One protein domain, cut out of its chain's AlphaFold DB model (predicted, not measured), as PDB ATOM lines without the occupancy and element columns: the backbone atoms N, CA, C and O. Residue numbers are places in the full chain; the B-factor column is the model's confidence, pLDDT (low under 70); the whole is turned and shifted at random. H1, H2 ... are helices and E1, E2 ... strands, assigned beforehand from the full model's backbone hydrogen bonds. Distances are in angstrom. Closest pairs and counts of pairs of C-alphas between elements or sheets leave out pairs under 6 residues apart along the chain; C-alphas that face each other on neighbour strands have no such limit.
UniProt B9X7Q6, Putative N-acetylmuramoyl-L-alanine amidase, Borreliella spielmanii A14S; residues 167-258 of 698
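AT A GLANCE: This is residues 167 to 258 of the 698 residues of the protein "Putative N-acetylmuramoyl-L-alanine amidase" of Borreliella spielmanii A14S (UniProt B9X7Q6). Two small lobes lie end to end along the longest axis: in one, the short helices H1 and H2 meet in a corner among loops; in the other, H3, H4 and H5 gather beside a two-strand ribbon of E1 and E2, with H4 packed on E2. The long stretch of residues 192 to 215, with no named element, leads from the first lobe to the second, and the end of H2 comes close to H3 between them. The printed part has 92 residues with five named helices and two named strands, in the order H1, H2, E1, H3, H4, H5, E2; the sheet, E1 - E2, is antiparallel. The class is mostly helix, though named elements hold only 40 of the 92 residues. The whole is compact, with a radius of gyration of the C-alphas of 14.1 A, yet elongated, spanning 41 by 24 by 18 A.

IN THESE COORDINATES: H1 is residues 174 to 180, 9.8 A long, beginning at C-alpha 174 at (-41.434, -35.894, 47.590). H2 is residues 185 to 191, 10.0 A. E1 is residues 216 to 218, 6.8 A. H3 is residues 225 to 232, 10.7 A, from C-alpha 225 at (-51.488, -16.360, 51.588). H4 is residues 236 to 243, 10.5 A, and H5 is residues 245 to 248, 4.9 A. E2 is residues 255 to 257, 6.7 A, ending at C-alpha 257 at (-46.483, -6.073, 50.150).

HOW THE PARTS SIT: H1 and H2 touch, about perpendicular at 86 degrees, with the C-alphas of Ser 178 and Ser 185 closest at 5.5 A. H2 and H3 are close but not clearly touching; their closest C-alphas, of Phe 191 and Arg 227, are 5.3 A apart. H1 is apart from H3. E1 and E2 are antiparallel, at 151 degrees, with N 217 and O 256 within hydrogen-bond range at 2.8 A. H3 and E1 are near each other, with 5 pairs of C-alphas within 10 A. H3 and H4 touch, about perpendicular at 89 degrees, closest at the C-alphas of Ala 229 and Ala 236, 5.1 A. H4 and H5 touch only at the corner, closest at the C-alphas of Val 240 and Ala 247, 5.0 A. The closest C-alphas of H4 and E2, of Asn 243 and Asn 257, are 6.3 A apart. In H1, H2, H3 and H4 every O i to N i+4 pair is within hydrogen-bond range; H5 is too short for such a pair.

THE WHOLE: The two C-alphas farthest apart, of Gly 171 and Gly 244, are 42.3 A apart. The printed part has no cut. The link from H2 to E1, 24 residues, is long. The mean pLDDT of the printed part is 75.8, and 26 residues are under 70, among them residues 235 to 241 and 245 to 250.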
ATOM      1  N   VAL A 167     -41.117 -28.364  37.414       89.25
ATOM      2  CA  VAL A 167     -41.806 -29.409  36.650       89.25
ATOM      3  C   VAL A 167     -41.237 -30.757  37.069       89.25
ATOM      4  O   VAL A 167     -40.049 -31.001  36.870       89.25
ATOM      5  N   VAL A 168     -42.085 -31.613  37.637       88.31
ATOM      6  CA  VAL A 168     -41.728 -32.964  38.085       88.31
ATOM      7  C   VAL A 168     -41.153 -33.770  36.922       88.31
ATOM      8  O   VAL A 168     -41.765 -33.884  35.857       88.31
ATOM      9  N   LYS A 169     -39.973 -34.353  37.137       88.75
ATOM     10  CA  LYS A 169     -39.230 -35.159  36.167       88.75
ATOM     11  C   LYS A 169     -39.320 -36.643  36.506       88.75
ATOM     12  O   LYS A 169     -39.711 -37.045  37.601       88.75
ATOM     13  N   LYS A 170     -38.924 -37.484  35.547       88.25
ATOM     14  CA  LYS A 170     -38.799 -38.930  35.760       88.25
ATOM     15  C   LYS A 170     -37.812 -39.201  36.906       88.25
ATOM     16  O   LYS A 170     -36.669 -38.758  36.840       88.25
ATOM     17  N   GLY A 171     -38.258 -39.938  37.925       80.75
ATOM     18  CA  GLY A 171     -37.456 -40.281  39.108       80.75
ATOM     19  C   GLY A 171     -37.526 -39.275  40.263       80.75
ATOM     20  O   GLY A 171     -36.792 -39.431  41.238       80.75
ATOM     21  N   ASP A 172     -38.382 -38.255  40.182       87.12
ATOM     22  CA  ASP A 172     -38.638 -37.367  41.315       87.12
ATOM     23  C   ASP A 172     -39.582 -38.011  42.338       87.12
ATOM     24  O   ASP A 172     -40.537 -38.707  41.992       87.12
ATOM     25  N   SER A 173     -39.319 -37.743  43.615       89.75
ATOM     26  CA  SER A 173     -40.154 -38.137  44.751       89.75
ATOM     27  C   SER A 173     -40.266 -36.973  45.732       89.75
ATOM     28  O   SER A 173     -39.390 -36.105  45.763       89.75
ATOM     29  N   LEU A 174     -41.307 -36.945  46.573       83.81
ATOM     30  CA  LEU A 174     -41.434 -35.894  47.590       83.81
ATOM     31  C   LEU A 174     -40.248 -35.846  48.555       83.81
ATOM     32  O   LEU A 174     -39.899 -34.763  49.014       83.81
ATOM     33  N   SER A 175     -39.625 -36.987  48.857       77.19
ATOM     34  CA  SER A 175     -38.431 -37.034  49.707       77.19
ATOM     35  C   SER A 175     -37.240 -36.363  49.026       77.19
ATOM     36  O   SER A 175     -36.546 -35.566  49.651       77.19
ATOM     37  N   LYS A 176     -37.021 -36.654  47.738       84.31
ATOM     38  CA  LYS A 176     -35.927 -36.065  46.962       84.31
ATOM     39  C   LYS A 176     -36.131 -34.562  46.776       84.31
ATOM     40  O   LYS A 176     -35.248 -33.779  47.094       84.31
ATOM     41  N   LEU A 177     -37.331 -34.147  46.365       74.00
ATOM     42  CA  LEU A 177     -37.659 -32.729  46.198       74.00
ATOM     43  C   LEU A 177     -37.626 -31.961  47.528       74.00
ATOM     44  O   LEU A 177     -37.259 -30.792  47.548       74.00
ATOM     45  N   SER A 178     -37.971 -32.610  48.642       79.81
ATOM     46  CA  SER A 178     -37.860 -32.016  49.978       79.81
ATOM     47  C   SER A 178     -36.414 -31.670  50.335       79.81
ATOM     48  O   SER A 178     -36.159 -30.600  50.887       79.81
ATOM     49  N   GLN A 179     -35.479 -32.548  49.969       65.88
ATOM     50  CA  GLN A 179     -34.049 -32.353  50.181       65.88
ATOM     51  C   GLN A 179     -33.454 -31.327  49.208       65.88
ATOM     52  O   GLN A 179     -32.760 -30.413  49.644       65.88
ATOM     53  N   ASP A 180     -33.761 -31.440  47.913       71.06
ATOM     54  CA  ASP A 180     -33.195 -30.586  46.859       71.06
ATOM     55  C   ASP A 180     -33.611 -29.109  47.001       71.06
ATOM     56  O   ASP A 180     -32.860 -28.209  46.625       71.06
ATOM     57  N   PHE A 181     -34.813 -28.854  47.531       69.25
ATOM     58  CA  PHE A 181     -35.395 -27.510  47.636       69.25
ATOM     59  C   PHE A 181     -35.500 -26.969  49.069       69.25
ATOM     60  O   PHE A 181     -36.022 -25.868  49.251       69.25
ATOM     61  N   ASP A 182     -35.017 -27.706  50.075       67.44
ATOM     62  CA  ASP A 182     -35.092 -27.313  51.492       67.44
ATOM     63  C   ASP A 182     -36.524 -26.902  51.926       67.44
ATOM     64  O   ASP A 182     -36.827 -25.783  52.375       67.44
ATOM     65  N   ILE A 183     -37.460 -27.832  51.718       74.38
ATOM     66  CA  ILE A 183     -38.888 -27.704  52.042       74.38
ATOM     67  C   ILE A 183     -39.412 -29.034  52.571       74.38
ATOM     68  O   ILE A 183     -39.082 -30.078  52.027       74.38
ATOM     69  N   SER A 184     -40.241 -29.053  53.618       76.75
ATOM     70  CA  SER A 184     -40.766 -30.324  54.138       76.75
ATOM     71  C   SER A 184     -41.740 -30.977  53.148       76.75
ATOM     72  O   SER A 184     -42.530 -30.282  52.512       76.75
ATOM     73  N   SER A 185     -41.769 -32.312  53.049       72.81
ATOM     74  CA  SER A 185     -42.749 -33.008  52.193       72.81
ATOM     75  C   SER A 185     -44.198 -32.625  52.530       72.81
ATOM     76  O   SER A 185     -45.017 -32.483  51.628       72.81
ATOM     77  N   LYS A 186     -44.508 -32.363  53.808       71.75
ATOM     78  CA  LYS A 186     -45.827 -31.877  54.251       71.75
ATOM     79  C   LYS A 186     -46.146 -30.486  53.703       71.75
ATOM     80  O   LYS A 186     -47.282 -30.235  53.314       71.75
ATOM     81  N   ASP A 187     -45.164 -29.596  53.658       62.41
ATOM     82  CA  ASP A 187     -45.329 -28.262  53.086       62.41
ATOM     83  C   ASP A 187     -45.410 -28.310  51.558       62.41
ATOM     84  O   ASP A 187     -46.205 -27.570  50.980       62.41
ATOM     85  N   ILE A 188     -44.697 -29.238  50.903       76.75
ATOM     86  CA  ILE A 188     -44.895 -29.511  49.472       76.75
ATOM     87  C   ILE A 188     -46.350 -29.920  49.226       76.75
ATOM     88  O   ILE A 188     -46.999 -29.312  48.378       76.75
ATOM     89  N   LEU A 189     -46.878 -30.887  49.986       72.06
ATOM     90  CA  LEU A 189     -48.271 -31.327  49.870       72.06
ATOM     91  C   LEU A 189     -49.244 -30.163  50.100       72.06
ATOM     92  O   LEU A 189     -50.110 -29.887  49.272       72.06
ATOM     93  N   LYS A 190     -49.061 -29.435  51.206       65.94
ATOM     94  CA  LYS A 190     -49.944 -28.351  51.643       65.94
ATOM     95  C   LYS A 190     -49.972 -27.177  50.663       65.94
ATOM     96  O   LYS A 190     -51.051 -26.701  50.323       65.94
ATOM     97  N   PHE A 191     -48.815 -26.682  50.227       69.12
ATOM     98  CA  PHE A 191     -48.738 -25.493  49.370       69.12
ATOM     99  C   PHE A 191     -49.030 -25.787  47.898       69.12
ATOM    100  O   PHE A 191     -49.369 -24.866  47.152       69.12
ATOM    101  N   ASN A 192     -48.939 -27.056  47.490       73.00
ATOM    102  CA  ASN A 192     -49.284 -27.503  46.141       73.00
ATOM    103  C   ASN A 192     -50.638 -28.219  46.065       73.00
ATOM    104  O   ASN A 192     -50.984 -28.724  45.002       73.00
ATOM    105  N   PHE A 193     -51.412 -28.217  47.158       72.56
ATOM    106  CA  PHE A 193     -52.749 -28.817  47.256       72.56
ATOM    107  C   PHE A 193     -52.790 -30.288  46.822       72.56
ATOM    108  O   PHE A 193     -53.711 -30.719  46.130       72.56
ATOM    109  N   LEU A 194     -51.771 -31.053  47.207       74.81
ATOM    110  CA  LEU A 194     -51.673 -32.473  46.890       74.81
ATOM    111  C   LEU A 194     -52.369 -33.300  47.969       74.81
ATOM    112  O   LEU A 194     -52.188 -33.053  49.162       74.81
ATOM    113  N   SER A 195     -53.145 -34.293  47.540       69.19
ATOM    114  CA  SER A 195     -53.828 -35.248  48.419       69.19
ATOM    115  C   SER A 195     -52.901 -36.338  48.958       69.19
ATOM    116  O   SER A 195     -53.161 -36.886  50.025       69.19
ATOM    117  N   ASP A 196     -51.841 -36.656  48.216       82.62
ATOM    118  CA  ASP A 196     -50.892 -37.725  48.511       82.62
ATOM    119  C   ASP A 196     -49.503 -37.415  47.923       82.62
ATOM    120  O   ASP A 196     -49.288 -36.381  47.284       82.62
ATOM    121  N   ASP A 197     -48.547 -38.303  48.182       81.94
ATOM    122  CA  ASP A 197     -47.145 -38.171  47.798       81.94
ATOM    123  C   ASP A 197     -46.813 -38.646  46.374       81.94
ATOM    124  O   ASP A 197     -45.645 -38.613  45.968       81.94
ATOM    125  N   LYS A 198     -47.819 -39.046  45.586       87.44
ATOM    126  CA  LYS A 198     -47.627 -39.573  44.234       87.44
ATOM    127  C   LYS A 198     -47.470 -38.430  43.243       87.44
ATOM    128  O   LYS A 198     -48.432 -37.803  42.798       87.44
ATOM    129  N   LEU A 199     -46.226 -38.197  42.841       88.06
ATOM    130  CA  LEU A 199     -45.893 -37.186  41.848       88.06
ATOM    131  C   LEU A 199     -46.067 -37.717  40.422       88.06
ATOM    132  O   LEU A 199     -45.611 -38.810  40.086       88.06
ATOM    133  N   LYS A 200     -46.696 -36.917  39.560       88.25
ATOM    134  CA  LYS A 200     -46.844 -37.209  38.128       88.25
ATOM    135  C   LYS A 200     -45.796 -36.446  37.332       88.25
ATOM    136  O   LYS A 200     -45.609 -35.253  37.545       88.25
ATOM    137  N   ILE A 201     -45.139 -37.103  36.379       84.19
ATOM    138  CA  ILE A 201     -44.216 -36.422  35.457       84.19
ATOM    139  C   ILE A 201     -44.968 -35.281  34.755       84.19
ATOM    140  O   ILE A 201     -46.097 -35.460  34.303       84.19
ATOM    141  N   GLY A 202     -44.355 -34.098  34.702       72.06
ATOM    142  CA  GLY A 202     -44.969 -32.883  34.163       72.06
ATOM    143  C   GLY A 202     -45.789 -32.072  35.175       72.06
ATOM    144  O   GLY A 202     -46.166 -30.940  34.874       72.06
ATOM    145  N   GLN A 203     -46.043 -32.597  36.377       84.12
ATOM    146  CA  GLN A 203     -46.750 -31.875  37.436       84.12
ATOM    147  C   GLN A 203     -45.958 -30.644  37.888       84.12
ATOM    148  O   GLN A 203     -44.739 -30.687  38.029       84.12
ATOM    149  N   GLN A 204     -46.661 -29.539  38.119       84.69
ATOM    150  CA  GLN A 204     -46.063 -28.262  38.495       84.69
ATOM    151  C   GLN A 204     -46.129 -28.052  40.008       84.69
ATOM    152  O   GLN A 204     -47.215 -28.089  40.584       84.69
ATOM    153  N   LEU A 205     -44.977 -27.809  40.639       83.81
ATOM    154  CA  LEU A 205     -44.840 -27.612  42.082       83.81
ATOM    155  C   LEU A 205     -44.103 -26.306  42.404       83.81
ATOM    156  O   LEU A 205     -43.030 -26.026  41.877       83.81
ATOM    157  N   PHE A 206     -44.637 -25.516  43.321       82.38
ATOM    158  CA  PHE A 206     -44.014 -24.310  43.856       82.38
ATOM    159  C   PHE A 206     -43.149 -24.682  45.063       82.38
ATOM    160  O   PHE A 206     -43.672 -24.998  46.131       82.38
ATOM    161  N   LEU A 207     -41.828 -24.681  44.859       81.31
ATOM    162  CA  LEU A 207     -40.848 -25.228  45.811       81.31
ATOM    163  C   LEU A 207     -39.744 -24.241  46.215       81.31
ATOM    164  O   LEU A 207     -38.951 -24.543  47.095       81.31
ATOM    165  N   LYS A 208     -39.642 -23.083  45.554       81.25
ATOM    166  CA  LYS A 208     -38.498 -22.171  45.698       81.25
ATOM    167  C   LYS A 208     -38.826 -20.983  46.601       81.25
ATOM    168  O   LYS A 208     -39.936 -20.455  46.556       81.25
ATOM    169  N   LYS A 209     -37.826 -20.531  47.361       81.88
ATOM    170  CA  LYS A 209     -37.868 -19.300  48.165       81.88
ATOM    171  C   LYS A 209     -37.155 -18.148  47.447       81.88
ATOM    172  O   LYS A 209     -36.234 -18.366  46.658       81.88
ATOM    173  N   ALA A 210     -37.562 -16.918  47.733       82.19
ATOM    174  CA  ALA A 210     -36.880 -15.714  47.281       82.19
ATOM    175  C   ALA A 210     -35.529 -15.563  48.004       82.19
ATOM    176  O   ALA A 210     -35.463 -15.586  49.231       82.19
ATOM    177  N   ALA A 211     -34.445 -15.388  47.242       68.56
ATOM    178  CA  ALA A 211     -33.086 -15.269  47.787       68.56
ATOM    179  C   ALA A 211     -32.700 -13.838  48.211       68.56
ATOM    180  O   ALA A 211     -31.684 -13.643  48.871       68.56
ATOM    181  N   LYS A 212     -33.473 -12.824  47.804       71.44
ATOM    182  CA  LYS A 212     -33.225 -11.399  48.083       71.44
ATOM    183  C   LYS A 212     -34.484 -10.741  48.638       71.44
ATOM    184  O   LYS A 212     -35.579 -11.273  48.465       71.44
ATOM    185  N   ASN A 213     -34.327  -9.565  49.246       76.38
ATOM    186  CA  ASN A 213     -35.455  -8.762  49.710       76.38
ATOM    187  C   ASN A 213     -36.323  -8.334  48.517       76.38
ATOM    188  O   ASN A 213     -35.854  -7.667  47.593       76.38
ATOM    189  N   VAL A 214     -37.584  -8.756  48.549       84.25
ATOM    190  CA  VAL A 214     -38.624  -8.412  47.579       84.25
ATOM    191  C   VAL A 214     -39.686  -7.634  48.338       84.25
ATOM    192  O   VAL A 214     -40.099  -8.042  49.419       84.25
ATOM    193  N   ASN A 215     -40.103  -6.498  47.792       87.25
ATOM    194  CA  ASN A 215     -41.068  -5.621  48.453       87.25
ATOM    195  C   ASN A 215     -42.495  -6.001  48.072       87.25
ATOM    196  O   ASN A 215     -43.406  -5.861  48.878       87.25
ATOM    197  N   PHE A 216     -42.700  -6.486  46.845       90.56
ATOM    198  CA  PHE A 216     -44.035  -6.681  46.301       90.56
ATOM    199  C   PHE A 216     -44.190  -8.026  45.595       90.56
ATOM    200  O   PHE A 216     -43.296  -8.504  44.899       90.56
ATOM    201  N   HIS A 217     -45.371  -8.611  45.747       91.38
ATOM    202  CA  HIS A 217     -45.801  -9.824  45.080       91.38
ATOM    203  C   HIS A 217     -47.077  -9.557  44.283       91.38
ATOM    204  O   HIS A 217     -48.047  -9.009  44.809       91.38
ATOM    205  N   TYR A 218     -47.080  -9.965  43.016       90.56
ATOM    206  CA  TYR A 218     -48.275  -9.975  42.183       90.56
ATOM    207  C   TYR A 218     -49.051 -11.272  42.417       90.56
ATOM    208  O   TYR A 218     -48.561 -12.349  42.082       90.56
ATOM    209  N   VAL A 219     -50.261 -11.160  42.964       82.75
ATOM    210  CA  VAL A 219     -51.083 -12.309  43.357       82.75
ATOM    211  C   VAL A 219     -51.709 -12.958  42.124       82.75
ATOM    212  O   VAL A 219     -52.590 -12.380  41.483       82.75
ATOM    213  N   LYS A 220     -51.325 -14.192  41.801       79.06
ATOM    214  CA  LYS A 220     -51.948 -14.958  40.710       79.06
ATOM    215  C   LYS A 220     -53.287 -15.592  41.117       79.06
ATOM    216  O   LYS A 220     -53.679 -15.673  42.281       79.06
ATOM    217  N   LYS A 221     -54.031 -16.080  40.122       72.00
ATOM    218  CA  LYS A 221     -55.253 -16.856  40.367       72.00
ATOM    219  C   LYS A 221     -54.903 -18.191  41.037       72.00
ATOM    220  O   LYS A 221     -54.052 -18.920  40.540       72.00
ATOM    221  N   GLY A 222     -55.584 -18.507  42.140       59.56
ATOM    222  CA  GLY A 222     -55.400 -19.759  42.883       59.56
ATOM    223  C   GLY A 222     -54.231 -19.761  43.875       59.56
ATOM    224  O   GLY A 222     -53.904 -20.814  44.418       59.56
ATOM    225  N   GLU A 223     -53.587 -18.617  44.127       69.12
ATOM    226  CA  GLU A 223     -52.584 -18.527  45.192       69.12
ATOM    227  C   GLU A 223     -53.232 -18.443  46.568       69.12
ATOM    228  O   GLU A 223     -54.341 -17.935  46.730       69.12
ATOM    229  N   THR A 224     -52.503 -18.905  47.581       69.38
ATOM    230  CA  THR A 224     -52.894 -18.729  48.979       69.38
ATOM    231  C   THR A 224     -51.873 -17.890  49.713       69.38
ATOM    232  O   THR A 224     -50.676 -17.943  49.430       69.38
ATOM    233  N   LEU A 225     -52.345 -17.173  50.733       67.06
ATOM    234  CA  LEU A 225     -51.488 -16.360  51.588       67.06
ATOM    235  C   LEU A 225     -50.388 -17.199  52.256       67.06
ATOM    236  O   LEU A 225     -49.273 -16.724  52.420       67.06
ATOM    237  N   GLY A 226     -50.681 -18.462  52.587       59.84
ATOM    238  CA  GLY A 226     -49.702 -19.397  53.145       59.84
ATOM    239  C   GLY A 226     -48.578 -19.753  52.171       59.84
ATOM    240  O   GLY A 226     -47.417 -19.762  52.570       59.84
ATOM    241  N   ARG A 227     -48.897 -19.989  50.890       75.12
ATOM    242  CA  ARG A 227     -47.877 -20.243  49.862       75.12
ATOM    243  C   ARG A 227     -47.029 -19.003  49.591       75.12
ATOM    244  O   ARG A 227     -45.812 -19.111  49.507       75.12
ATOM    245  N   ILE A 228     -47.661 -17.833  49.504       77.12
ATOM    246  CA  ILE A 228     -46.965 -16.553  49.312       77.12
ATOM    247  C   ILE A 228     -46.021 -16.289  50.494       77.12
ATOM    248  O   ILE A 228     -44.843 -16.014  50.292       77.12
ATOM    249  N   ALA A 229     -46.500 -16.468  51.727       74.94
ATOM    250  CA  ALA A 229     -45.693 -16.351  52.939       74.94
ATOM    251  C   ALA A 229     -44.453 -17.262  52.905       74.94
ATOM    252  O   ALA A 229     -43.340 -16.802  53.158       74.94
ATOM    253  N   TYR A 230     -44.625 -18.524  52.500       76.94
ATOM    254  CA  TYR A 230     -43.519 -19.465  52.329       76.94
ATOM    255  C   TYR A 230     -42.494 -18.998  51.281       76.94
ATOM    256  O   TYR A 230     -41.300 -18.978  51.581       76.94
ATOM    257  N   ILE A 231     -42.945 -18.584  50.088       79.06
ATOM    258  CA  ILE A 231     -42.067 -18.129  48.992       79.06
ATOM    259  C   ILE A 231     -41.153 -16.993  49.461       79.06
ATOM    260  O   ILE A 231     -39.974 -16.970  49.118       79.06
ATOM    261  N   TYR A 232     -41.674 -16.067  50.263       83.88
ATOM    262  CA  TYR A 232     -40.915 -14.907  50.735       83.88
ATOM    263  C   TYR A 232     -40.250 -15.107  52.101       83.88
ATOM    264  O   TYR A 232     -39.545 -14.217  52.571       83.88
ATOM    265  N   GLY A 233     -40.422 -16.274  52.732       74.38
ATOM    266  CA  GLY A 233     -39.845 -16.564  54.045       74.38
ATOM    267  C   GLY A 233     -40.358 -15.634  55.149       74.38
ATOM    268  O   GLY A 233     -39.610 -15.303  56.065       74.38
ATOM    269  N   VAL A 234     -41.614 -15.200  55.041       74.62
ATOM    270  CA  VAL A 234     -42.324 -14.348  56.009       74.62
ATOM    271  C   VAL A 234     -43.511 -15.116  56.578       74.62
ATOM    272  O   VAL A 234     -43.925 -16.134  56.020       74.62
ATOM    273  N   LYS A 235     -44.103 -14.669  57.687       64.88
ATOM    274  CA  LYS A 235     -45.277 -15.358  58.238       64.88
ATOM    275  C   LYS A 235     -46.537 -14.803  57.587       64.88
ATOM    276  O   LYS A 235     -46.646 -13.611  57.314       64.88
ATOM    277  N   ALA A 236     -47.545 -15.655  57.390       58.19
ATOM    278  CA  ALA A 236     -48.821 -15.216  56.821       58.19
ATOM    279  C   ALA A 236     -49.482 -14.121  57.677       58.19
ATOM    280  O   ALA A 236     -50.115 -13.229  57.127       58.19
ATOM    281  N   LYS A 237     -49.282 -14.149  59.004       56.53
ATOM    282  CA  LYS A 237     -49.726 -13.077  59.905       56.53
ATOM    283  C   LYS A 237     -49.033 -11.744  59.603       56.53
ATOM    284  O   LYS A 237     -49.699 -10.723  59.626       56.53
ATOM    285  N   ASP A 238     -47.746 -11.760  59.259       62.88
ATOM    286  CA  ASP A 238     -46.976 -10.545  58.978       62.88
ATOM    287  C   ASP A 238     -47.460  -9.946  57.657       62.88
ATOM    288  O   ASP A 238     -47.643  -8.740  57.556       62.88
ATOM    289  N   LEU A 239     -47.813 -10.795  56.682       65.06
ATOM    290  CA  LEU A 239     -48.507 -10.354  55.474       65.06
ATOM    291  C   LEU A 239     -49.888  -9.762  55.780       65.06
ATOM    292  O   LEU A 239     -50.263  -8.778  55.147       65.06
ATOM    293  N   VAL A 240     -50.638 -10.317  56.739       65.38
ATOM    294  CA  VAL A 240     -51.904  -9.716  57.198       65.38
ATOM    295  C   VAL A 240     -51.667  -8.359  57.847       65.38
ATOM    296  O   VAL A 240     -52.359  -7.415  57.493       65.38
ATOM    297  N   THR A 241     -50.683  -8.225  58.730       69.94
ATOM    298  CA  THR A 241     -50.343  -6.944  59.363       69.94
ATOM    299  C   THR A 241     -49.928  -5.904  58.324       69.94
ATOM    300  O   THR A 241     -50.423  -4.782  58.329       69.94
ATOM    301  N   LEU A 242     -49.077  -6.302  57.379       74.00
ATOM    302  CA  LEU A 242     -48.492  -5.422  56.372       74.00
ATOM    303  C   LEU A 242     -49.495  -4.972  55.299       74.00
ATOM    304  O   LEU A 242     -49.319  -3.925  54.682       74.00
ATOM    305  N   ASN A 243     -50.550  -5.757  55.059       76.56
ATOM    306  CA  ASN A 243     -51.490  -5.524  53.956       76.56
ATOM    307  C   ASN A 243     -52.951  -5.367  54.389       76.56
ATOM    308  O   ASN A 243     -53.816  -5.103  53.546       76.56
ATOM    309  N   GLY A 244     -53.248  -5.572  55.672       70.56
ATOM    310  CA  GLY A 244     -54.593  -5.575  56.233       70.56
ATOM    311  C   GLY A 244     -55.559  -6.425  55.410       70.56
ATOM    312  O   GLY A 244     -55.307  -7.589  55.081       70.56
ATOM    313  N   ASN A 245     -56.666  -5.802  55.005       62.25
ATOM    314  CA  ASN A 245     -57.734  -6.461  54.260       62.25
ATOM    315  C   ASN A 245     -57.274  -7.066  52.917       62.25
ATOM    316  O   ASN A 245     -57.871  -8.036  52.458       62.25
ATOM    317  N   ARG A 246     -56.200  -6.551  52.292       67.19
ATOM    318  CA  ARG A 246     -55.685  -7.093  51.017       67.19
ATOM    319  C   ARG A 246     -55.070  -8.489  51.171       67.19
ATOM    320  O   ARG A 246     -55.175  -9.293  50.254       67.19
ATOM    321  N   ALA A 247     -54.473  -8.796  52.324       60.56
ATOM    322  CA  ALA A 247     -53.995 -10.145  52.637       60.56
ATOM    323  C   ALA A 247     -55.132 -11.069  53.094       60.56
ATOM    324  O   ALA A 247     -55.132 -12.260  52.781       60.56
ATOM    325  N   VAL A 248     -56.110 -10.533  53.832       47.03
ATOM    326  CA  VAL A 248     -57.262 -11.309  54.325       47.03
ATOM    327  C   VAL A 248     -58.147 -11.770  53.167       47.03
ATOM    328  O   VAL A 248     -58.494 -12.953  53.098       47.03
ATOM    329  N   ASN A 249     -58.426 -10.850  52.242       56.59
ATOM    330  CA  ASN A 249     -59.189 -11.044  51.016       56.59
ATOM    331  C   ASN A 249     -58.248 -11.039  49.812       56.59
ATOM    332  O   ASN A 249     -58.280 -10.133  48.978       56.59
ATOM    333  N   LEU A 250     -57.388 -12.053  49.759       63.53
ATOM    334  CA  LEU A 250     -56.382 -12.206  48.720       63.53
ATOM    335  C   LEU A 250     -57.048 -12.315  47.335       63.53
ATOM    336  O   LEU A 250     -57.637 -13.341  46.993       63.53
ATOM    337  N   LYS A 251     -56.975 -11.241  46.538       74.62
ATOM    338  CA  LYS A 251     -57.576 -11.157  45.197       74.62
ATOM    339  C   LYS A 251     -56.522 -11.365  44.116       74.62
ATOM    340  O   LYS A 251     -55.480 -10.711  44.129       74.62
ATOM    341  N   ALA A 252     -56.822 -12.221  43.145       71.75
ATOM    342  CA  ALA A 252     -55.993 -12.367  41.954       71.75
ATOM    343  C   ALA A 252     -55.879 -11.026  41.208       71.75
ATOM    344  O   ALA A 252     -56.868 -10.304  41.081       71.75
ATOM    345  N   GLY A 253     -54.681 -10.705  40.729       75.12
ATOM    346  CA  GLY A 253     -54.362  -9.437  40.075       75.12
ATOM    347  C   GLY A 253     -53.958  -8.313  41.033       75.12
ATOM    348  O   GLY A 253     -53.564  -7.248  40.571       75.12
ATOM    349  N   SER A 254     -54.047  -8.519  42.352       83.06
ATOM    350  CA  SER A 254     -53.652  -7.504  43.334       83.06
ATOM    351  C   SER A 254     -52.154  -7.534  43.645       83.06
ATOM    352  O   SER A 254     -51.481  -8.552  43.471       83.06
ATOM    353  N   LEU A 255     -51.646  -6.401  44.132       87.56
ATOM    354  CA  LEU A 255     -50.291  -6.272  44.651       87.56
ATOM    355  C   LEU A 255     -50.300  -6.481  46.170       87.56
ATOM    356  O   LEU A 255     -51.037  -5.802  46.891       87.56
ATOM    357  N   LEU A 256     -49.463  -7.396  46.649       87.12
ATOM    358  CA  LEU A 256     -49.253  -7.665  48.065       87.12
ATOM    359  C   LEU A 256     -47.855  -7.199  48.471       87.12
ATOM    360  O   LEU A 256     -46.872  -7.571  47.839       87.12
ATOM    361  N   ASN A 257     -47.752  -6.403  49.526       87.81
ATOM    362  CA  ASN A 257     -46.483  -6.073  50.150       87.81
ATOM    363  C   ASN A 257     -45.962  -7.306  50.905       87.81
ATOM    364  O   ASN A 257     -46.660  -7.881  51.737       87.81
ATOM    365  N   VAL A 258     -44.757  -7.745  50.569       88.31
ATOM    366  CA  VAL A 258     -44.110  -8.944  51.124       88.31
ATOM    367  C   VAL A 258     -42.750  -8.617  51.728       88.31
ATOM    368  O   VAL A 258     -41.931  -9.516  51.918       88.31
TER     369      VAL A 258